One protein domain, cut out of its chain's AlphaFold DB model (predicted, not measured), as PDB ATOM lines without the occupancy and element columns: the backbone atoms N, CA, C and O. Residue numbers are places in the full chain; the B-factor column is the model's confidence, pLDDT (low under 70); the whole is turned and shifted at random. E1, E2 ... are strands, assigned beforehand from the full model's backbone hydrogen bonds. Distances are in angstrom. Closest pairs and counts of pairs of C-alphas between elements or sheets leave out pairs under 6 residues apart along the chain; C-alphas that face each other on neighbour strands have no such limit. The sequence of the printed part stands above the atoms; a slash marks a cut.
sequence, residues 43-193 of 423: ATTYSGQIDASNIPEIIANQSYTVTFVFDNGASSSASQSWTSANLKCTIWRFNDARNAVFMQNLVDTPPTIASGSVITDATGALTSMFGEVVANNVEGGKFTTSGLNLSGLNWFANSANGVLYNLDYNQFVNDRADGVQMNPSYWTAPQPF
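What this domain is: This is residues 43 to 193 of the 423 residues of the protein "Putative Ig domain-containing protein" of Comamonas piscis (UniProt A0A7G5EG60). One antiparallel sheet of nine strands is curled and folded back on itself like a flattened barrel left open: E4, E3 and E2 make one leaf, E9, E8, E7, E6 and E5 the other, and E1 is the hinge between them. The edge strands E4 and E5 stay apart, and the last stretch, residues 176 to 193, has no named element and folds back to end near the first printed residue. The printed part has 151 residues, with nine named strands, E1 to E9 in order along the chain, and no named helix; the sheet's order is E4, E3, E2, E1, E9, E8, E7, E6, E5. The class is all strand, though the strands hold 69 of the 151 residues, under half. The whole is compact, with a radius of gyration of the C-alphas of 14.9 A and spans of 44 by 31 by 27 A.

How they stand to each other: E1, residues 43 to 53, bends by 68 degrees at residue 50. Its pairing is staggered: residues 43 to 49 pair with E2, residues 63 to 70, and residues 50 to 53 pair with E9, residues 171 to 175. E1 and E2 form a hairpin, with N 46 and O 66 2.9 A apart, within hydrogen-bond range. E3, residues 87 to 94, forms a hairpin with E2, their directions at 168 degrees and N 67 and O 91 2.8 A apart. E4, residues 100 to 105, is an edge strand and the antiparallel neighbour of E3, with N 92 and O 102 2.9 A apart. E1 to E4 form a meander, each strand the antiparallel neighbour of the one before. A second meander holds E5, residues 113 to 120, E6, residues 126 to 138, E7, residues 153 to 157, E8, residues 162 to 166, and E9. E5 is the other edge strand; N 131 of E6 and O 115 are 2.8 A apart. E6 bends by 54 degrees at residue 131, and its N 138 is 2.8 A from O 153 of E7. N 154 of E7 and O 165 of E8 are 2.8 A apart, as are N 163 of E8 and O 173 of E9. E9 and E1 are antiparallel, at 118 degrees, with N 51 and O 174 2.9 A apart. The folded sheet, one sheet bent back into two leaves that face each other, has 22 pairs of C-alphas within 11 A between its leaves. E4 and E6 are only just apart, closest 8.2 A.

Where its parts are: E1 begins at C-alpha 43 (34.360, 19.033, -19.993) and runs 26.8 A to C-alpha 53 (29.972, 18.439, -46.455). E2 is 23.3 A long, E3 21.2 A and E4 12.9 A from first to last C-alpha. E5 is 21.7 A long, and E6, the longest strand by residues, with 13, measures 27.8 A. E7 is 13.6 A long, E8 10.5 A and E9 13.8 A, ending at C-alpha 175 (37.522, 18.213, -41.372).

The domain as a whole: The two C-alphas farthest apart, those of Ala 122 and Tyr 169, are 45.8 A apart, while those of Ala 43 and Phe 193 are 5.5 A apart. The printed part has no cut. The links E2 to E3 and E6 to E7 are long, with 16 and 14 residues. In the first of these, residues 81 to 82 pair antiparallel with residues 118 to 119 of E5. The sheet is twisted, its C-alphas up to 11.6 A off its best plane. The mean pLDDT of the printed part is 72.8, and 52 residues are under 70, among them residues 95 to 114 and 134 to 153.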
ATOM      1  N   ALA A  43      34.429  19.019 -18.535       86.44
ATOM      2  CA  ALA A  43      34.360  19.033 -19.993       86.44
ATOM      3  C   ALA A  43      35.689  19.418 -20.650       86.44
ATOM      4  O   ALA A  43      36.409  20.303 -20.184       86.44
ATOM      5  N   THR A  44      35.970  18.785 -21.789       88.50
ATOM      6  CA  THR A  44      37.035  19.163 -22.729       88.50
ATOM      7  C   THR A  44      36.456  19.296 -24.136       88.50
ATOM      8  O   THR A  44      35.489  18.616 -24.481       88.50
ATOM      9  N   THR A  45      36.997  20.217 -24.932       89.19
ATOM     10  CA  THR A  45      36.475  20.579 -26.254       89.19
ATOM     11  C   THR A  45      37.579  20.548 -27.308       89.19
ATOM     12  O   THR A  45      38.676  21.051 -27.068       89.19
ATOM     13  N   TYR A  46      37.254  20.001 -28.478       88.62
ATOM     14  CA  TYR A  46      38.000  20.147 -29.727       88.62
ATOM     15  C   TYR A  46      37.220  21.068 -30.666       88.62
ATOM     16  O   TYR A  46      35.986  21.006 -30.716       88.62
ATOM     17  N   SER A  47      37.938  21.883 -31.434       88.00
ATOM     18  CA  SER A  47      37.369  22.796 -32.427       88.00
ATOM     19  C   SER A  47      38.040  22.581 -33.779       88.00
ATOM     20  O   SER A  47      39.267  22.568 -33.853       88.00
ATOM     21  N   GLY A  48      37.241  22.452 -34.839       85.31
ATOM     22  CA  GLY A  48      37.708  22.216 -36.209       85.31
ATOM     23  C   GLY A  48      36.951  23.054 -37.241       85.31
ATOM     24  O   GLY A  48      36.109  23.892 -36.897       85.31
ATOM     25  N   GLN A  49      37.259  22.838 -38.519       86.94
ATOM     26  CA  GLN A  49      36.745  23.620 -39.646       86.94
ATOM     27  C   GLN A  49      36.418  22.678 -40.805       86.94
ATOM     28  O   GLN A  49      37.313  22.139 -41.454       86.94
ATOM     29  N   ILE A  50      35.123  22.504 -41.079       84.06
ATOM     30  CA  ILE A  50      34.654  21.572 -42.110       84.06
ATOM     31  C   ILE A  50      35.166  22.025 -43.472       84.06
ATOM     32  O   ILE A  50      34.873  23.135 -43.910       84.06
ATOM     33  N   ASP A  51      35.894  21.154 -44.163       85.81
ATOM     34  CA  ASP A  51      36.398  21.447 -45.503       85.81
ATOM     35  C   ASP A  51      35.317  21.195 -46.559       85.81
ATOM     36  O   ASP A  51      35.084  22.021 -47.440       85.81
ATOM     37  N   ALA A  52      34.589  20.083 -46.413       84.06
ATOM     38  CA  ALA A  52      33.498  19.688 -47.295       84.06
ATOM     39  C   ALA A  52      32.396  18.943 -46.530       84.06
ATOM     40  O   ALA A  52      32.662  18.184 -45.596       84.06
ATOM     41  N   SER A  53      31.153  19.131 -46.967       80.88
ATOM     42  CA  SER A  53      29.972  18.439 -46.455       80.88
ATOM     43  C   SER A  53      29.000  18.171 -47.594       80.88
ATOM     44  O   SER A  53      28.739  19.059 -48.405       80.88
ATOM     45  N   ASN A  54      28.445  16.959 -47.615       76.62
ATOM     46  CA  ASN A  54      27.335  16.588 -48.493       76.62
ATOM     47  C   ASN A  54      25.979  16.546 -47.757       76.62
ATOM     48  O   ASN A  54      24.973  16.211 -48.379       76.62
ATOM     49  N   ILE A  55      25.946  16.877 -46.458       75.19
ATOM     50  CA  ILE A  55      24.718  16.980 -45.656       75.19
ATOM     51  C   ILE A  55      24.165  18.413 -45.814       75.19
ATOM     52  O   ILE A  55      24.904  19.351 -45.505       75.19
ATOM     53  N   PRO A  56      22.917  18.621 -46.289       70.94
ATOM     54  CA  PRO A  56      22.429  19.932 -46.742       70.94
ATOM     55  C   PRO A  56      22.521  21.085 -45.732       70.94
ATOM     56  O   PRO A  56      22.724  22.231 -46.129       70.94
ATOM     57  N   GLU A  57      22.373  20.806 -44.439       70.50
ATOM     58  CA  GLU A  57      22.343  21.805 -43.365       70.50
ATOM     59  C   GLU A  57      23.718  22.011 -42.689       70.50
ATOM     60  O   GLU A  57      23.850  22.772 -41.726       70.50
ATOM     61  N   ILE A  58      24.761  21.353 -43.208       75.38
ATOM     62  CA  ILE A  58      26.162  21.464 -42.784       75.38
ATOM     63  C   ILE A  58      26.956  22.038 -43.967       75.38
ATOM     64  O   ILE A  58      27.087  21.399 -45.008       75.38
ATOM     65  N   ILE A  59      27.491  23.248 -43.813       76.06
ATOM     66  CA  ILE A  59      28.099  24.057 -44.879       76.06
ATOM     67  C   ILE A  59      29.636  23.949 -44.833       76.06
ATOM     68  O   ILE A  59      30.244  23.857 -43.767       76.06
ATOM     69  N   ALA A  60      30.293  23.983 -45.995       82.00
ATOM     70  CA  ALA A  60      31.755  24.055 -46.089       82.00
ATOM     71  C   ALA A  60      32.322  25.373 -45.516       82.00
ATOM     72  O   ALA A  60      31.740  26.443 -45.693       82.00
ATOM     73  N   ASN A  61      33.506  25.307 -44.902       82.38
ATOM     74  CA  ASN A  61      34.195  26.364 -44.141       82.38
ATOM     75  C   ASN A  61      33.509  26.812 -42.834       82.38
ATOM     76  O   ASN A  61      33.929  27.804 -42.233       82.38
ATOM     77  N   GLN A  62      32.478  26.105 -42.360       81.81
ATOM     78  CA  GLN A  62      31.894  26.393 -41.048       81.81
ATOM     79  C   GLN A  62      32.773  25.833 -39.916       81.81
ATOM     80  O   GLN A  62      33.327  24.731 -40.021       81.81
ATOM     81  N   SER A  63      32.852  26.561 -38.803       84.31
ATOM     82  CA  SER A  63      33.443  26.036 -37.572       84.31
ATOM     83  C   SER A  63      32.564  24.937 -36.983       84.31
ATOM     84  O   SER A  63      31.330  24.971 -37.086       84.31
ATOM     85  N   TYR A  64      33.198  24.002 -36.285       81.25
ATOM     86  CA  TYR A  64      32.504  23.081 -35.399       81.25
ATOM     87  C   TYR A  64      33.245  22.908 -34.080       81.25
ATOM     88  O   TYR A  64      34.462  23.072 -34.007       81.25
ATOM     89  N   THR A  65      32.498  22.540 -33.042       83.19
ATOM     90  CA  THR A  65      33.056  22.138 -31.749       83.19
ATOM     91  C   THR A  65      32.453  20.813 -31.320       83.19
ATOM     92  O   THR A  65      31.227  20.663 -31.365       83.19
ATOM     93  N   VAL A  66      33.288  19.903 -30.828       82.12
ATOM     94  CA  VAL A  66      32.852  18.701 -30.114       82.12
ATOM     95  C   VAL A  66      33.324  18.785 -28.665       82.12
ATOM     96  O   VAL A  66      34.504  18.993 -28.395       82.12
ATOM     97  N   THR A  67      32.391  18.653 -27.725       85.06
ATOM     98  CA  THR A  67      32.649  18.688 -26.282       85.06
ATOM     99  C   THR A  67      32.384  17.308 -25.695       85.06
ATOM    100  O   THR A  67      31.280  16.782 -25.835       85.06
ATOM    101  N   PHE A  68      33.380  16.733 -25.025       86.12
ATOM    102  CA  PHE A  68      33.243  15.500 -24.249       86.12
ATOM    103  C   PHE A  68      33.058  15.866 -22.778       86.12
ATOM    104  O   PHE A  68      33.860  16.626 -22.229       86.12
ATOM    105  N   VAL A  69      32.016  15.321 -22.151       84.88
ATOM    106  CA  VAL A  69      31.694  15.561 -20.740       84.88
ATOM    107  C   VAL A  69      31.889  14.276 -19.944       84.88
ATOM    108  O   VAL A  69      31.260  13.250 -20.222       84.88
ATOM    109  N   PHE A  70      32.756  14.341 -18.939       83.62
ATOM    110  CA  PHE A  70      33.135  13.226 -18.083       83.62
ATOM    111  C   PHE A  70      32.619  13.412 -16.661       83.62
ATOM    112  O   PHE A  70      32.743  14.488 -16.077       83.62
ATOM    113  N   ASP A  71      32.127  12.326 -16.073       81.88
ATOM    114  CA  ASP A  71      31.827  12.245 -14.650       81.88
ATOM    115  C   ASP A  71      32.278  10.895 -14.065       81.88
ATOM    116  O   ASP A  71      31.925   9.798 -14.517       81.88
ATOM    117  N   ASN A  72      33.118  11.020 -13.045       75.62
ATOM    118  CA  ASN A  72      33.685   9.975 -12.202       75.62
ATOM    119  C   ASN A  72      33.529  10.315 -10.702       75.62
ATOM    120  O   ASN A  72      34.195   9.697  -9.874       75.62
ATOM    121  N   GLY A  73      32.714  11.318 -10.348       67.69
ATOM    122  CA  GLY A  73      32.574  11.833  -8.981       67.69
ATOM    123  C   GLY A  73      33.829  12.503  -8.400       67.69
ATOM    124  O   GLY A  73      33.890  12.729  -7.191       67.69
ATOM    125  N   ALA A  74      34.852  12.791  -9.215       67.25
ATOM    126  CA  ALA A  74      36.078  13.434  -8.751       67.25
ATOM    127  C   ALA A  74      35.911  14.950  -8.557       67.25
ATOM    128  O   ALA A  74      34.952  15.562  -9.021       67.25
ATOM    129  N   SER A  75      36.883  15.565  -7.883       62.50
ATOM    130  CA  SER A  75      36.792  16.950  -7.414       62.50
ATOM    131  C   SER A  75      37.840  17.919  -7.997       62.50
ATOM    132  O   SER A  75      37.728  19.116  -7.788       62.50
ATOM    133  N   SER A  76      38.878  17.462  -8.713       69.50
ATOM    134  CA  SER A  76      40.117  18.262  -8.885       69.50
ATOM    135  C   SER A  76      40.382  18.965 -10.230       69.50
ATOM    136  O   SER A  76      41.201  19.878 -10.237       69.50
ATOM    137  N   SER A  77      39.798  18.501 -11.346       67.31
ATOM    138  CA  SER A  77      40.287  18.590 -12.752       67.31
ATOM    139  C   SER A  77      41.752  18.159 -12.996       67.31
ATOM    140  O   SER A  77      42.022  17.340 -13.880       67.31
ATOM    141  N   ALA A  78      42.696  18.653 -12.194       73.19
ATOM    142  CA  ALA A  78      44.103  18.278 -12.192       73.19
ATOM    143  C   ALA A  78      44.330  16.837 -11.700       73.19
ATOM    144  O   ALA A  78      43.734  16.398 -10.713       73.19
ATOM    145  N   SER A  79      45.242  16.131 -12.370       80.31
ATOM    146  CA  SER A  79      45.685  14.761 -12.090       80.31
ATOM    147  C   SER A  79      44.556  13.722 -12.016       80.31
ATOM    148  O   SER A  79      44.408  13.028 -11.007       80.31
ATOM    149  N   GLN A  80      43.771  13.593 -13.086       85.25
ATOM    150  CA  GLN A  80      42.679  12.623 -13.206       85.25
ATOM    151  C   GLN A  80      42.881  11.640 -14.363       85.25
ATOM    152  O   GLN A  80      43.648  11.888 -15.289       85.25
ATOM    153  N   SER A  81      42.152  10.524 -14.307       88.12
ATOM    154  CA  SER A  81      42.016   9.561 -15.401       88.12
ATOM    155  C   SER A  81      40.541   9.207 -15.576       88.12
ATOM    156  O   SER A  81      39.867   8.845 -14.606       88.12
ATOM    157  N   TRP A  82      40.043   9.326 -16.805       87.38
ATOM    158  CA  TRP A  82      38.683   8.976 -17.203       87.38
ATOM    159  C   TRP A  82      38.714   7.882 -18.271       87.38
ATOM    160  O   TRP A  82      39.416   7.975 -19.282       87.38
ATOM    161  N   THR A  83      37.906   6.853 -18.055       83.75
ATOM    162  CA  THR A  83      37.666   5.770 -19.017       83.75
ATOM    163  C   THR A  83      36.414   6.055 -19.850       83.75
ATOM    164  O   THR A  83      35.660   6.986 -19.559       83.75
ATOM    165  N   SER A  84      36.130   5.225 -20.855       75.94
ATOM    166  CA  SER A  84      34.877   5.300 -21.620       75.94
ATOM    167  C   SER A  84      33.622   5.151 -20.746       75.94
ATOM    168  O   SER A  84      32.604   5.759 -21.052       75.94
ATOM    169  N   ALA A  85      33.701   4.450 -19.607       74.81
ATOM    170  CA  ALA A  85      32.610   4.350 -18.629       74.81
ATOM    171  C   ALA A  85      32.339   5.659 -17.850       74.81
ATOM    172  O   ALA A  85      31.315   5.785 -17.176       74.81
ATOM    173  N   ASN A  86      33.253   6.634 -17.918       81.06
ATOM    174  CA  ASN A  86      33.097   7.951 -17.299       81.06
ATOM    175  C   ASN A  86      32.573   9.009 -18.279       81.06
ATOM    176  O   ASN A  86      32.146  10.070 -17.831       81.06
ATOM    177  N   LEU A  87      32.596   8.748 -19.589       80.19
ATOM    178  CA  LEU A  87      32.047   9.649 -20.602       80.19
ATOM    179  C   LEU A  87      30.511   9.626 -20.513       80.19
ATOM    180  O   LEU A  87      29.892   8.589 -20.742       80.19
ATOM    181  N   LYS A  88      29.895  10.754 -20.148       75.62
ATOM    182  CA  LYS A  88      28.436  10.865 -19.958       75.62
ATOM    183  C   LYS A  88      27.719  11.344 -21.205       75.62
ATOM    184  O   LYS A  88      26.675  10.798 -21.559       75.62
ATOM    185  N   CYS A  89      28.272  12.355 -21.866       74.06
ATOM    186  CA  CYS A  89      27.714  12.853 -23.110       74.06
ATOM    187  C   CYS A  89      28.766  13.460 -24.040       74.06
ATOM    188  O   CYS A  89      29.817  13.940 -23.606       74.06
ATOM    189  N   THR A  90      28.431  13.453 -25.331       76.44
ATOM    190  CA  THR A  90      29.187  14.121 -26.395       76.44
ATOM    191  C   THR A  90      28.284  15.150 -27.068       76.44
ATOM    192  O   THR A  90      27.225  14.804 -27.592       76.44
ATOM    193  N   ILE A  91      28.694  16.418 -27.058       75.12
ATOM    194  CA  ILE A  91      27.910  17.544 -27.583       75.12
ATOM    195  C   ILE A  91      28.591  18.095 -28.832       75.12
ATOM    196  O   ILE A  91      29.747  18.509 -28.772       75.12
ATOM    197  N   TRP A  92      27.857  18.156 -29.940       76.12
ATOM    198  CA  TRP A  92      28.315  18.706 -31.212       76.12
ATOM    199  C   TRP A  92      27.592  20.017 -31.535       76.12
ATOM    200  O   TRP A  92      26.362  20.125 -31.447       76.12
ATOM    201  N   ARG A  93      28.366  21.025 -31.941       75.25
ATOM    202  CA  ARG A  93      27.866  22.322 -32.418       75.25
ATOM    203  C   ARG A  93      28.502  22.655 -33.759       75.25
ATOM    204  O   ARG A  93      29.701  22.452 -33.935       75.25
ATOM    205  N   PHE A  94      27.697  23.193 -34.666       73.81
ATOM    206  CA  PHE A  94      28.086  23.644 -36.002       73.81
ATOM    207  C   PHE A  94      27.549  25.071 -36.226       73.81
ATOM    208  O   PHE A  94      26.627  25.485 -35.525       73.81
ATOM    209  N   ASN A  95      28.070  25.794 -37.226       62.16
ATOM    210  CA  ASN A  95      27.563  27.100 -37.704       62.16
ATOM    211  C   ASN A  95      27.762  28.341 -36.795       62.16
ATOM    212  O   ASN A  95      27.072  29.337 -36.998       62.16
ATOM    213  N   ASP A  96      28.671  28.327 -35.807       54.12
ATOM    214  CA  ASP A  96      28.958  29.430 -34.845       54.12
ATOM    215  C   ASP A  96      27.763  29.945 -33.995       54.12
ATOM    216  O   ASP A  96      27.945  30.603 -32.965       54.12
ATOM    217  N   ALA A  97      26.528  29.595 -34.353       42.56
ATOM    218  CA  ALA A  97      25.352  29.717 -33.514       42.56
ATOM    219  C   ALA A  97      25.476  28.758 -32.323       42.56
ATOM    220  O   ALA A  97      25.831  27.591 -32.468       42.56
ATOM    221  N   ARG A  98      25.113  29.221 -31.122       43.22
ATOM    222  CA  ARG A  98      25.236  28.447 -29.866       43.22
ATOM    223  C   ARG A  98      24.260  27.262 -29.759       43.22
ATOM    224  O   ARG A  98      24.167  26.637 -28.703       43.22
ATOM    225  N   ASN A  99      23.547  26.961 -30.837       45.00
ATOM    226  CA  ASN A  99      22.590  25.876 -30.935       45.00
ATOM    227  C   ASN A  99      23.358  24.551 -30.954       45.00
ATOM    228  O   ASN A  99      24.195  24.318 -31.828       45.00
ATOM    229  N   ALA A 100      23.069  23.670 -29.998       48.69
ATOM    230  CA  ALA A 100      23.487  22.285 -30.129       48.69
ATOM    231  C   ALA A 100      22.768  21.689 -31.343       48.69
ATOM    232  O   ALA A 100      21.544  21.753 -31.459       48.69
ATOM    233  N   VAL A 101      23.552  21.167 -32.279       52.12
ATOM    234  CA  VAL A 101      23.023  20.504 -33.474       52.12
ATOM    235  C   VAL A 101      22.831  19.015 -33.195       52.12
ATOM    236  O   VAL A 101      22.061  18.359 -33.890       52.12
ATOM    237  N   PHE A 102      23.498  18.497 -32.158       57.12
ATOM    238  CA  PHE A 102      23.417  17.115 -31.714       57.12
ATOM    239  C   PHE A 102      23.995  16.974 -30.292       57.12
ATOM    240  O   PHE A 102      25.078  17.487 -30.000       57.12
ATOM    241  N   MET A 103      23.303  16.253 -29.408       54.41
ATOM    242  CA  MET A 103      23.757  15.933 -28.046       54.41
ATOM    243  C   MET A 103      23.543  14.447 -27.776       54.41
ATOM    244  O   MET A 103      22.398  14.028 -27.676       54.41
ATOM    245  N   GLN A 104      24.611  13.655 -27.659       54.56
ATOM    246  CA  GLN A 104      24.503  12.227 -27.353       54.56
ATOM    247  C   GLN A 104      24.523  11.992 -25.847       54.56
ATOM    248  O   GLN A 104      25.581  12.134 -25.235       54.56
ATOM    249  N   ASN A 105      23.401  11.573 -25.263       51.00
ATOM    250  CA  ASN A 105      23.412  10.956 -23.936       51.00
ATOM    251  C   ASN A 105      23.880   9.492 -24.071       51.00
ATOM    252  O   ASN A 105      23.230   8.689 -24.741       51.00
ATOM    253  N   LEU A 106      25.032   9.154 -23.482       48.78
ATOM    254  CA  LEU A 106      25.708   7.859 -23.661       48.78
ATOM    255  C   LEU A 106      25.359   6.816 -22.585       48.78
ATOM    256  O   LEU A 106      25.933   5.728 -22.574       48.78
ATOM    257  N   VAL A 107      24.417   7.126 -21.689       44.81
ATOM    258  CA  VAL A 107      24.089   6.301 -20.512       44.81
ATOM    259  C   VAL A 107      23.547   4.902 -20.860       44.81
ATOM    260  O   VAL A 107      23.776   3.971 -20.091       44.81
ATOM    261  N   ASP A 108      22.906   4.719 -22.019       40.53
ATOM    262  CA  ASP A 108      22.310   3.427 -22.412       40.53
ATOM    263  C   ASP A 108      23.259   2.493 -23.183       40.53
ATOM    264  O   ASP A 108      23.105   1.273 -23.140       40.53
ATOM    265  N   THR A 109      24.219   3.054 -23.918       44.22
ATOM    266  CA  THR A 109      25.183   2.311 -24.741       44.22
ATOM    267  C   THR A 109      26.487   3.107 -24.847       44.22
ATOM    268  O   THR A 109      26.569   4.038 -25.653       44.22
ATOM    269  N   PRO A 110      27.549   2.757 -24.092       46.69
ATOM    270  CA  PRO A 110      28.868   3.298 -24.392       46.69
ATOM    271  C   PRO A 110      29.264   2.884 -25.824       46.69
ATOM    272  O   PRO A 110      28.951   1.760 -26.239       46.69
ATOM    273  N   PRO A 111      29.938   3.763 -26.593       53.16
ATOM    274  CA  PRO A 111      30.337   3.472 -27.968       53.16
ATOM    275  C   PRO A 111      31.128   2.163 -28.013       53.16
ATOM    276  O   PRO A 111      32.055   1.959 -27.227       53.16
ATOM    277  N   THR A 112      30.749   1.258 -28.919       52.25
ATOM    278  CA  THR A 112      31.194  -0.149 -28.882       52.25
ATOM    279  C   THR A 112      32.687  -0.331 -29.183       52.25
ATOM    280  O   THR A 112      33.208  -1.435 -29.052       52.25
ATOM    281  N   ILE A 113      33.378   0.752 -29.546       57.75
ATOM    282  CA  ILE A 113      34.836   0.875 -29.544       57.75
ATOM    283  C   ILE A 113      35.217   2.318 -29.179       57.75
ATOM    284  O   ILE A 113      35.346   3.195 -30.029       57.75
ATOM    285  N   ALA A 114      35.398   2.556 -27.878       65.38
ATOM    286  CA  ALA A 114      36.260   3.617 -27.367       65.38
ATOM    287  C   ALA A 114      37.479   2.961 -26.707       65.38
ATOM    288  O   ALA A 114      37.328   2.212 -25.737       65.38
ATOM    289  N   SER A 115      38.674   3.204 -27.245       71.19
ATOM    290  CA  SER A 115      39.921   2.596 -26.759       71.19
ATOM    291  C   SER A 115      40.769   3.601 -25.971       71.19
ATOM    292  O   SER A 115      40.804   4.784 -26.294       71.19
ATOM    293  N   GLY A 116      41.475   3.155 -24.928       80.12
ATOM    294  CA  GLY A 116      42.351   4.019 -24.123       80.12
ATOM    295  C   GLY A 116      41.636   4.803 -23.014       80.12
ATOM    296  O   GLY A 116      40.643   4.347 -22.444       80.12
ATOM    297  N   SER A 117      42.189   5.955 -22.627       85.38
ATOM    298  CA  SER A 117      41.694   6.784 -21.515       85.38
ATOM    299  C   SER A 117      42.127   8.242 -21.674       85.38
ATOM    300  O   SER A 117      43.192   8.523 -22.232       85.38
ATOM    301  N   VAL A 118      41.326   9.161 -21.138       88.62
ATOM    302  CA  VAL A 118      41.667  10.586 -21.043       88.62
ATOM    303  C   VAL A 118      42.370  10.832 -19.711       88.62
ATOM    304  O   VAL A 118      41.855  10.425 -18.673       88.62
ATOM    305  N   ILE A 119      43.544  11.467 -19.723       90.25
ATOM    306  CA  ILE A 119      44.377  11.670 -18.523       90.25
ATOM    307  C   ILE A 119      44.833  13.127 -18.447       90.25
ATOM    308  O   ILE A 119      45.304  13.668 -19.449       90.25
ATOM    309  N   THR A 120      44.754  13.742 -17.262       90.56
ATOM    310  CA  THR A 120      45.423  15.018 -16.954       90.56
ATOM    311  C   THR A 120      46.661  14.823 -16.087       90.56
ATOM    312  O   THR A 120      46.729  13.911 -15.263       90.56
ATOM    313  N   ASP A 121      47.653  15.699 -16.249       88.62
ATOM    314  CA  ASP A 121      48.784  15.804 -15.327       88.62
ATOM    315  C   ASP A 121      48.446  16.622 -14.065       88.62
ATOM    316  O   ASP A 121      47.336  17.132 -13.894       88.62
ATOM    317  N   ALA A 122      49.435  16.789 -13.182       85.31
ATOM    318  CA  ALA A 122      49.325  17.572 -11.950       85.31
ATOM    319  C   ALA A 122      48.988  19.066 -12.147       85.31
ATOM    320  O   ALA A 122      48.654  19.734 -11.170       85.31
ATOM    321  N   THR A 123      49.060  19.595 -13.372       84.56
ATOM    322  CA  THR A 123      48.676  20.974 -13.718       84.56
ATOM    323  C   THR A 123      47.272  21.072 -14.324       84.56
ATOM    324  O   THR A 123      46.752  22.176 -14.473       84.56
ATOM    325  N   GLY A 124      46.640  19.938 -14.652       81.62
ATOM    326  CA  GLY A 124      45.367  19.887 -15.378       81.62
ATOM    327  C   GLY A 124      45.514  19.875 -16.900       81.62
ATOM    328  O   GLY A 124      44.502  19.866 -17.600       81.62
ATOM    329  N   ALA A 125      46.737  19.836 -17.434       87.69
ATOM    330  CA  ALA A 125      46.960  19.669 -18.864       87.69
ATOM    331  C   ALA A 125      46.660  18.223 -19.283       87.69
ATOM    332  O   ALA A 125      47.012  17.277 -18.575       87.69
ATOM    333  N   LEU A 126      46.016  18.040 -20.439       90.81
ATOM    334  CA  LEU A 126      45.781  16.711 -21.003       90.81
ATOM    335  C   LEU A 126      47.111  16.083 -21.436       90.81
ATOM    336  O   LEU A 126      47.894  16.695 -22.158       90.81
ATOM    337  N   THR A 127      47.338  14.838 -21.022       92.75
ATOM    338  CA  THR A 127      48.507  14.024 -21.403       92.75
ATOM    339  C   THR A 127      48.129  12.749 -22.153       92.75
ATOM    340  O   THR A 127      48.977  12.167 -22.824       92.75
ATOM    341  N   SER A 128      46.858  12.341 -22.100       90.38
ATOM    342  CA  SER A 128      46.298  11.255 -22.908       90.38
ATOM    343  C   SER A 128      44.869  11.586 -23.322       90.38
ATOM    344  O   SER A 128      44.138  12.225 -22.564       90.38
ATOM    345  N   MET A 129      44.480  11.113 -24.503       88.56
ATOM    346  CA  MET A 129      43.107  11.054 -25.008       88.56
ATOM    347  C   MET A 129      42.787   9.596 -25.391       88.56
ATOM    348  O   MET A 129      43.661   8.727 -25.325       88.56
ATOM    349  N   PHE A 130      41.545   9.300 -25.777       85.31
ATOM    350  CA  PHE A 130      41.198   7.984 -26.329       85.31
ATOM    351  C   PHE A 130      41.994   7.696 -27.613       85.31
ATOM    352  O   PHE A 130      42.254   8.605 -28.382       85.31
ATOM    353  N   GLY A 131      42.372   6.447 -27.885       78.38
ATOM    354  CA  GLY A 131      43.027   6.094 -29.154       78.38
ATOM    355  C   GLY A 131      42.079   6.203 -30.353       78.38
ATOM    356  O   GLY A 131      42.500   6.516 -31.461       78.38
ATOM    357  N   GLU A 132      40.793   5.959 -30.105       75.88
ATOM    358  CA  GLU A 132      39.698   6.044 -31.065       75.88
ATOM    359  C   GLU A 132      38.370   6.128 -30.299       75.88
ATOM    360  O   GLU A 132      38.245   5.515 -29.232       75.88
ATOM    361  N   VAL A 133      37.377   6.833 -30.854       75.12
ATOM    362  CA  VAL A 133      35.961   6.698 -30.472       75.12
ATOM    363  C   VAL A 133      35.105   6.524 -31.730       75.12
ATOM    364  O   VAL A 133      35.094   7.398 -32.597       75.12
ATOM    365  N   VAL A 134      34.370   5.408 -31.808       69.31
ATOM    366  CA  VAL A 134      33.373   5.132 -32.858       69.31
ATOM    367  C   VAL A 134      32.003   4.915 -32.224       69.31
ATOM    368  O   VAL A 134      31.793   3.947 -31.487       69.31
ATOM    369  N   ALA A 135      31.047   5.787 -32.538       63.84
ATOM    370  CA  ALA A 135      29.645   5.548 -32.215       63.84
ATOM    371  C   ALA A 135      28.961   4.842 -33.389       63.84
ATOM    372  O   ALA A 135      28.737   5.452 -34.433       63.84
ATOM    373  N   ASN A 136      28.610   3.570 -33.187       56.28
ATOM    374  CA  ASN A 136      27.721   2.843 -34.087       56.28
ATOM    375  C   ASN A 136      26.310   3.434 -33.985       56.28
ATOM    376  O   ASN A 136      25.721   3.391 -32.906       56.28
ATOM    377  N   ASN A 137      25.789   3.928 -35.106       55.91
ATOM    378  CA  ASN A 137      24.409   4.335 -35.363       55.91
ATOM    379  C   ASN A 137      23.742   5.162 -34.255       55.91
ATOM    380  O   ASN A 137      23.136   4.657 -33.313       55.91
ATOM    381  N   VAL A 138      23.745   6.471 -34.458       56.00
ATOM    382  CA  VAL A 138      22.899   7.424 -33.741       56.00
ATOM    383  C   VAL A 138      21.424   7.114 -34.020       56.00
ATOM    384  O   VAL A 138      20.933   7.315 -35.132       56.00
ATOM    385  N   GLU A 139      20.712   6.664 -32.991       51.09
ATOM    386  CA  GLU A 139      19.264   6.437 -33.021       51.09
ATOM    387  C   GLU A 139      18.488   7.736 -32.744       51.09
ATOM    388  O   GLU A 139      18.741   8.426 -31.755       51.09
ATOM    389  N   GLY A 140      17.502   8.070 -33.579       45.56
ATOM    390  CA  GLY A 140      16.628   9.219 -33.327       45.56
ATOM    391  C   GLY A 140      15.885   9.091 -31.988       45.56
ATOM    392  O   GLY A 140      15.290   8.054 -31.711       45.56
ATOM    393  N   GLY A 141      15.917  10.146 -31.166       47.66
ATOM    394  CA  GLY A 141      15.223  10.218 -29.868       47.66
ATOM    395  C   GLY A 141      16.117  10.568 -28.672       47.66
ATOM    396  O   GLY A 141      15.647  11.186 -27.729       47.66
ATOM    397  N   LYS A 142      17.424  10.272 -28.719       49.78
ATOM    398  CA  LYS A 142      18.374  10.573 -27.619       49.78
ATOM    399  C   LYS A 142      19.102  11.921 -27.762       49.78
ATOM    400  O   LYS A 142      20.171  12.100 -27.182       49.78
ATOM    401  N   PHE A 143      18.552  12.828 -28.574       47.75
ATOM    402  CA  PHE A 143      19.230  14.020 -29.093       47.75
ATOM    403  C   PHE A 143      18.251  15.180 -29.284       47.75
ATOM    404  O   PHE A 143      17.195  15.005 -29.891       47.75
ATOM    405  N   THR A 144      18.664  16.394 -28.920       48.97
ATOM    406  CA  THR A 144      18.088  17.620 -29.481       48.97
ATOM    407  C   THR A 144      18.886  18.021 -30.720       48.97
ATOM    408  O   THR A 144      20.005  18.525 -30.621       48.97
ATOM    409  N   THR A 145      18.329  17.771 -31.911       49.72
ATOM    410  CA  THR A 145      18.901  18.249 -33.177       49.72
ATOM    411  C   THR A 145      18.120  19.465 -33.670       49.72
ATOM    412  O   THR A 145      16.900  19.433 -33.837       49.72
ATOM    413  N   SER A 146      18.815  20.581 -33.890       48.94
ATOM    414  CA  SER A 146      18.227  21.742 -34.559       48.94
ATOM    415  C   SER A 146      18.505  21.644 -36.056       48.94
ATOM    416  O   SER A 146      19.653  21.738 -36.481       48.94
ATOM    417  N   GLY A 147      17.457  21.425 -36.852       51.38
ATOM    418  CA  GLY A 147      17.516  21.499 -38.316       51.38
ATOM    419  C   GLY A 147      18.036  20.264 -39.060       51.38
ATOM    420  O   GLY A 147      17.885  20.232 -40.271       51.38
ATOM    421  N   LEU A 148      18.575  19.239 -38.389       55.59
ATOM    422  CA  LEU A 148      19.011  17.998 -39.048       55.59
ATOM    423  C   LEU A 148      17.981  16.867 -38.898       55.59
ATOM    424  O   LEU A 148      17.701  16.426 -37.779       55.59
ATOM    425  N   ASN A 149      17.477  16.364 -40.029       57.97
ATOM    426  CA  ASN A 149      16.657  15.152 -40.112       57.97
ATOM    427  C   ASN A 149      17.566  13.927 -40.303       57.97
ATOM    428  O   ASN A 149      18.191  13.785 -41.352       57.97
ATOM    429  N   LEU A 150      17.680  13.081 -39.275       54.56
ATOM    430  CA  LEU A 150      18.744  12.084 -39.179       54.56
ATOM    431  C   LEU A 150      18.225  10.715 -38.744       54.56
ATOM    432  O   LEU A 150      17.733  10.538 -37.631       54.56
ATOM    433  N   SER A 151      18.473   9.732 -39.599       64.56
ATOM    434  CA  SER A 151      18.611   8.323 -39.251       64.56
ATOM    435  C   SER A 151      20.013   7.857 -39.672       64.56
ATOM    436  O   SER A 151      20.657   8.487 -40.513       64.56
ATOM    437  N   GLY A 152      20.540   6.819 -39.014       68.31
ATOM    438  CA  GLY A 152      21.756   6.134 -39.468       68.31
ATOM    439  C   GLY A 152      23.046   6.970 -39.517       68.31
ATOM    440  O   GLY A 152      23.880   6.727 -40.391       68.31
ATOM    441  N   LEU A 153      23.256   7.943 -38.619       67.75
ATOM    442  CA  LEU A 153      24.564   8.616 -38.528       67.75
ATOM    443  C   LEU A 153      25.593   7.772 -37.771       67.75
ATOM    444  O   LEU A 153      25.315   7.266 -36.687       67.75
ATOM    445  N   ASN A 154      26.818   7.755 -38.285       71.88
ATOM    446  CA  ASN A 154      28.034   7.433 -37.546       71.88
ATOM    447  C   ASN A 154      28.902   8.692 -37.420       71.88
ATOM    448  O   ASN A 154      28.890   9.559 -38.298       71.88
ATOM    449  N   TRP A 155      29.687   8.776 -36.350       72.69
ATOM    450  CA  TRP A 155      30.753   9.768 -36.207       72.69
ATOM    451  C   TRP A 155      32.056   9.077 -35.828       72.69
ATOM    452  O   TRP A 155      32.045   8.048 -35.143       72.69
ATOM    453  N   PHE A 156      33.168   9.643 -36.290       68.75
ATOM    454  CA  PHE A 156      34.500   9.090 -36.077       68.75
ATOM    455  C   PHE A 156      35.379  10.111 -35.366       68.75
ATOM    456  O   PHE A 156      35.377  11.303 -35.680       68.75
ATOM    457  N   ALA A 157      36.134   9.624 -34.389       71.00
ATOM    458  CA  ALA A 157      37.126  10.414 -33.688       71.00
ATOM    459  C   ALA A 157      38.427   9.630 -33.554       71.00
ATOM    460  O   ALA A 157      38.732   8.995 -32.543       71.00
ATOM    461  N   ASN A 158      39.135   9.652 -34.669       67.38
ATOM    462  CA  ASN A 158      40.438   9.084 -34.956       67.38
ATOM    463  C   ASN A 158      41.056   9.961 -36.073       67.38
ATOM    464  O   ASN A 158      40.500  11.002 -36.426       67.38
ATOM    465  N   SER A 159      42.201   9.566 -36.632       64.19
ATOM    466  CA  SER A 159      42.827  10.258 -37.771       64.19
ATOM    467  C   SER A 159      42.318   9.753 -39.133       64.19
ATOM    468  O   SER A 159      43.126   9.514 -40.035       64.19
ATOM    469  N   ALA A 160      41.018   9.470 -39.260       63.72
ATOM    470  CA  ALA A 160      40.382   9.116 -40.526       63.72
ATOM    471  C   ALA A 160      39.465  10.254 -40.996       63.72
ATOM    472  O   ALA A 160      38.685  10.804 -40.228       63.72
ATOM    473  N   ASN A 161      39.527  10.558 -42.292       63.94
ATOM    474  CA  ASN A 161      39.154  11.844 -42.894       63.94
ATOM    475  C   ASN A 161      37.699  12.337 -42.701       63.94
ATOM    476  O   ASN A 161      37.389  13.458 -43.107       63.94
ATOM    477  N   GLY A 162      36.806  11.530 -42.122       71.38
ATOM    478  CA  GLY A 162      35.398  11.856 -41.899       71.38
ATOM    479  C   GLY A 162      35.092  12.187 -40.437       71.38
ATOM    480  O   GLY A 162      35.438  11.444 -39.530       71.38
ATOM    481  N   VAL A 163      34.368  13.280 -40.221       77.19
ATOM    482  CA  VAL A 163      33.837  13.726 -38.921       77.19
ATOM    483  C   VAL A 163      32.475  13.082 -38.656       77.19
ATOM    484  O   VAL A 163      32.219  12.545 -37.579       77.19
ATOM    485  N   LEU A 164      31.609  13.115 -39.672       78.81
ATOM    486  CA  LEU A 164      30.284  12.501 -39.691       78.81
ATOM    487  C   LEU A 164      30.102  11.726 -40.993       78.81
ATOM    488  O   LEU A 164      30.574  12.143 -42.053       78.81
ATOM    489  N   TYR A 165      29.361  10.626 -40.910       75.50
ATOM    490  CA  TYR A 165      28.959   9.814 -42.048       75.50
ATOM    491  C   TYR A 165      27.499   9.384 -41.892       75.50
ATOM    492  O   TYR A 165      27.126   8.781 -40.888       75.50
ATOM    493  N   ASN A 166      26.671   9.684 -42.888       75.69
ATOM    494  CA  ASN A 166      25.288   9.233 -42.958       75.69
ATOM    495  C   ASN A 166      25.211   7.940 -43.782       75.69
ATOM    496  O   ASN A 166      25.516   7.957 -44.976       75.69
ATOM    497  N   LEU A 167      24.800   6.835 -43.148       73.06
ATOM    498  CA  LEU A 167      24.651   5.528 -43.795       73.06
ATOM    499  C   LEU A 167      23.532   5.502 -44.834       73.06
ATOM    500  O   LEU A 167      23.717   4.927 -45.904       73.06
ATOM    501  N   ASP A 168      22.391   6.116 -44.519       75.69
ATOM    502  CA  ASP A 168      21.176   6.032 -45.331       75.69
ATOM    503  C   ASP A 168      21.337   6.757 -46.676       75.69
ATOM    504  O   ASP A 168      20.722   6.375 -47.674       75.69
ATOM    505  N   TYR A 169      22.215   7.766 -46.722       72.31
ATOM    506  CA  TYR A 169      22.516   8.550 -47.924       72.31
ATOM    507  C   TYR A 169      23.952   8.390 -48.456       72.31
ATOM    508  O   TYR A 169      24.262   8.960 -49.502       72.31
ATOM    509  N   ASN A 170      24.823   7.624 -47.784       80.12
ATOM    510  CA  ASN A 170      26.256   7.494 -48.100       80.12
ATOM    511  C   ASN A 170      26.958   8.870 -48.238       80.12
ATOM    512  O   ASN A 170      27.676   9.143 -49.203       80.12
ATOM    513  N   GLN A 171      26.699   9.772 -47.286       80.81
ATOM    514  CA  GLN A 171      27.189  11.160 -47.289       80.81
ATOM    515  C   GLN A 171      28.200  11.399 -46.168       80.81
ATOM    516  O   GLN A 171      27.977  10.978 -45.037       80.81
ATOM    517  N   PHE A 172      29.274  12.132 -46.465       75.56
ATOM    518  CA  PHE A 172      30.329  12.474 -45.508       75.56
ATOM    519  C   PHE A 172      30.361  13.973 -45.181       75.56
ATOM    520  O   PHE A 172      29.979  14.820 -45.997       75.56
ATOM    521  N   VAL A 173      30.887  14.275 -43.994       79.81
ATOM    522  CA  VAL A 173      31.376  15.590 -43.563       79.81
ATOM    523  C   VAL A 173      32.843  15.421 -43.182       79.81
ATOM    524  O   VAL A 173      33.146  14.581 -42.335       79.81
ATOM    525  N   ASN A 174      33.739  16.211 -43.769       82.50
ATOM    526  CA  ASN A 174      35.189  16.082 -43.594       82.50
ATOM    527  C   ASN A 174      35.773  17.331 -42.908       82.50
ATOM    528  O   ASN A 174      35.412  18.455 -43.262       82.50
ATOM    529  N   ASP A 175      36.697  17.141 -41.961       80.31
ATOM    530  CA  ASP A 175      37.522  18.213 -41.372       80.31
ATOM    531  C   ASP A 175      38.830  18.354 -42.151       80.31
ATOM    532  O   ASP A 175      39.295  17.406 -42.788       80.31
ATOM    533  N   ARG A 176      39.470  19.519 -42.043       77.56
ATOM    534  CA  ARG A 176      40.818  19.747 -42.588       77.56
ATOM    535  C   ARG A 176      41.917  18.950 -41.884       77.56
ATOM    536  O   ARG A 176      43.009  18.848 -42.434       77.56
ATOM    537  N   ALA A 177      41.656  18.430 -40.685       67.56
ATOM    538  CA  ALA A 177      42.619  17.702 -39.862       67.56
ATOM    539  C   ALA A 177      42.397  16.176 -39.862       67.56
ATOM    540  O   ALA A 177      42.694  15.513 -38.875       67.56
ATOM    541  N   ASP A 178      41.889  15.602 -40.954       69.12
ATOM    542  CA  ASP A 178      41.644  14.157 -41.082       69.12
ATOM    543  C   ASP A 178      40.717  13.579 -39.983       69.12
ATOM    544  O   ASP A 178      40.992  12.520 -39.424       69.12
ATOM    545  N   GLY A 179      39.618  14.278 -39.670       74.06
ATOM    546  CA  GLY A 179      38.650  13.884 -38.633       74.06
ATOM    547  C   GLY A 179      38.891  14.561 -37.276       74.06
ATOM    548  O   GLY A 179      39.626  15.541 -37.172       74.06
ATOM    549  N   VAL A 180      38.248  14.073 -36.207       81.31
ATOM    550  CA  VAL A 180      38.492  14.595 -34.847       81.31
ATOM    551  C   VAL A 180      39.748  13.947 -34.265       81.31
ATOM    552  O   VAL A 180      39.701  12.842 -33.716       81.31
ATOM    553  N   GLN A 181      40.876  14.657 -34.353       84.31
ATOM    554  CA  GLN A 181      42.165  14.153 -33.879       84.31
ATOM    555  C   GLN A 181      42.195  13.964 -32.355       84.31
ATOM    556  O   GLN A 181      42.132  14.918 -31.575       84.31
ATOM    557  N   MET A 182      42.403  12.724 -31.914       84.38
ATOM    558  CA  MET A 182      42.558  12.369 -30.499       84.38
ATOM    559  C   MET A 182      43.998  12.534 -29.979       84.38
ATOM    560  O   MET A 182      44.548  11.672 -29.297       84.38
ATOM    561  N   ASN A 183      44.632  13.664 -30.288       87.25
ATOM    562  CA  ASN A 183      45.896  14.059 -29.664       87.25
ATOM    563  C   ASN A 183      45.609  15.152 -28.613       87.25
ATOM    564  O   ASN A 183      45.026  16.176 -28.981       87.25
ATOM    565  N   PRO A 184      46.028  14.979 -27.339       90.31
ATOM    566  CA  PRO A 184      45.850  15.955 -26.260       90.31
ATOM    567  C   PRO A 184      46.123  17.421 -26.618       90.31
ATOM    568  O   PRO A 184      45.446  18.301 -26.097       90.31
ATOM    569  N   SER A 185      47.074  17.705 -27.517       90.19
ATOM    570  CA  SER A 185      47.442  19.080 -27.887       90.19
ATOM    571  C   SER A 185      46.356  19.866 -28.633       90.19
ATOM    572  O   SER A 185      46.476  21.085 -28.732       90.19
ATOM    573  N   TYR A 186      45.327  19.203 -29.171       88.88
ATOM    574  CA  TYR A 186      44.215  19.852 -29.887       88.88
ATOM    575  C   TYR A 186      42.948  20.026 -29.038       88.88
ATOM    576  O   TYR A 186      41.939  20.527 -29.531       88.88
ATOM    577  N   TRP A 187      42.990  19.612 -27.771       91.00
ATOM    578  CA  TRP A 187      41.852  19.631 -26.857       91.00
ATOM    579  C   TRP A 187      42.080  20.632 -25.722       91.00
ATOM    580  O   TRP A 187      43.196  20.808 -25.231       91.00
ATOM    581  N   THR A 188      41.018  21.299 -25.271       90.56
ATOM    582  CA  THR A 188      41.113  22.224 -24.132       90.56
ATOM    583  C   THR A 188      41.391  21.476 -22.826       90.56
ATOM    584  O   THR A 188      40.790  20.430 -22.570       90.56
ATOM    585  N   ALA A 189      42.213  22.046 -21.940       87.44
ATOM    586  CA  ALA A 189      42.378  21.531 -20.577       87.44
ATOM    587  C   ALA A 189      41.009  21.418 -19.862       87.44
ATOM    588  O   ALA A 189      40.208  22.353 -19.994       87.44
ATOM    589  N   PRO A 190      40.707  20.332 -19.120       87.25
ATOM    590  CA  PRO A 190      39.365  20.092 -18.598       87.25
ATOM    591  C   PRO A 190      38.905  21.183 -17.635       87.25
ATOM    592  O   PRO A 190      39.585  21.495 -16.655       87.25
ATOM    593  N   GLN A 191      37.733  21.745 -17.917       83.38
ATOM    594  CA  GLN A 191      37.085  22.751 -17.080       83.38
ATOM    595  C   GLN A 191      35.874  22.141 -16.363       83.38
ATOM    596  O   GLN A 191      35.265  21.214 -16.906       83.38
ATOM    597  N   PRO A 192      35.498  22.645 -15.172       77.75
ATOM    598  CA  PRO A 192      34.189  22.378 -14.585       77.75
ATOM    599  C   PRO A 192      33.064  22.608 -15.597       77.75
ATOM    600  O   PRO A 192      33.082  23.609 -16.321       77.75
ATOM    601  N   PHE A 193      32.102  21.690 -15.665       74.56
ATOM    602  CA  PHE A 193      31.006  21.758 -16.628       74.56
ATOM    603  C   PHE A 193      29.666  22.000 -15.933       74.56
ATOM    604  O   PHE A 193      28.960  21.071 -15.553       74.56
TER     605      PHE A 193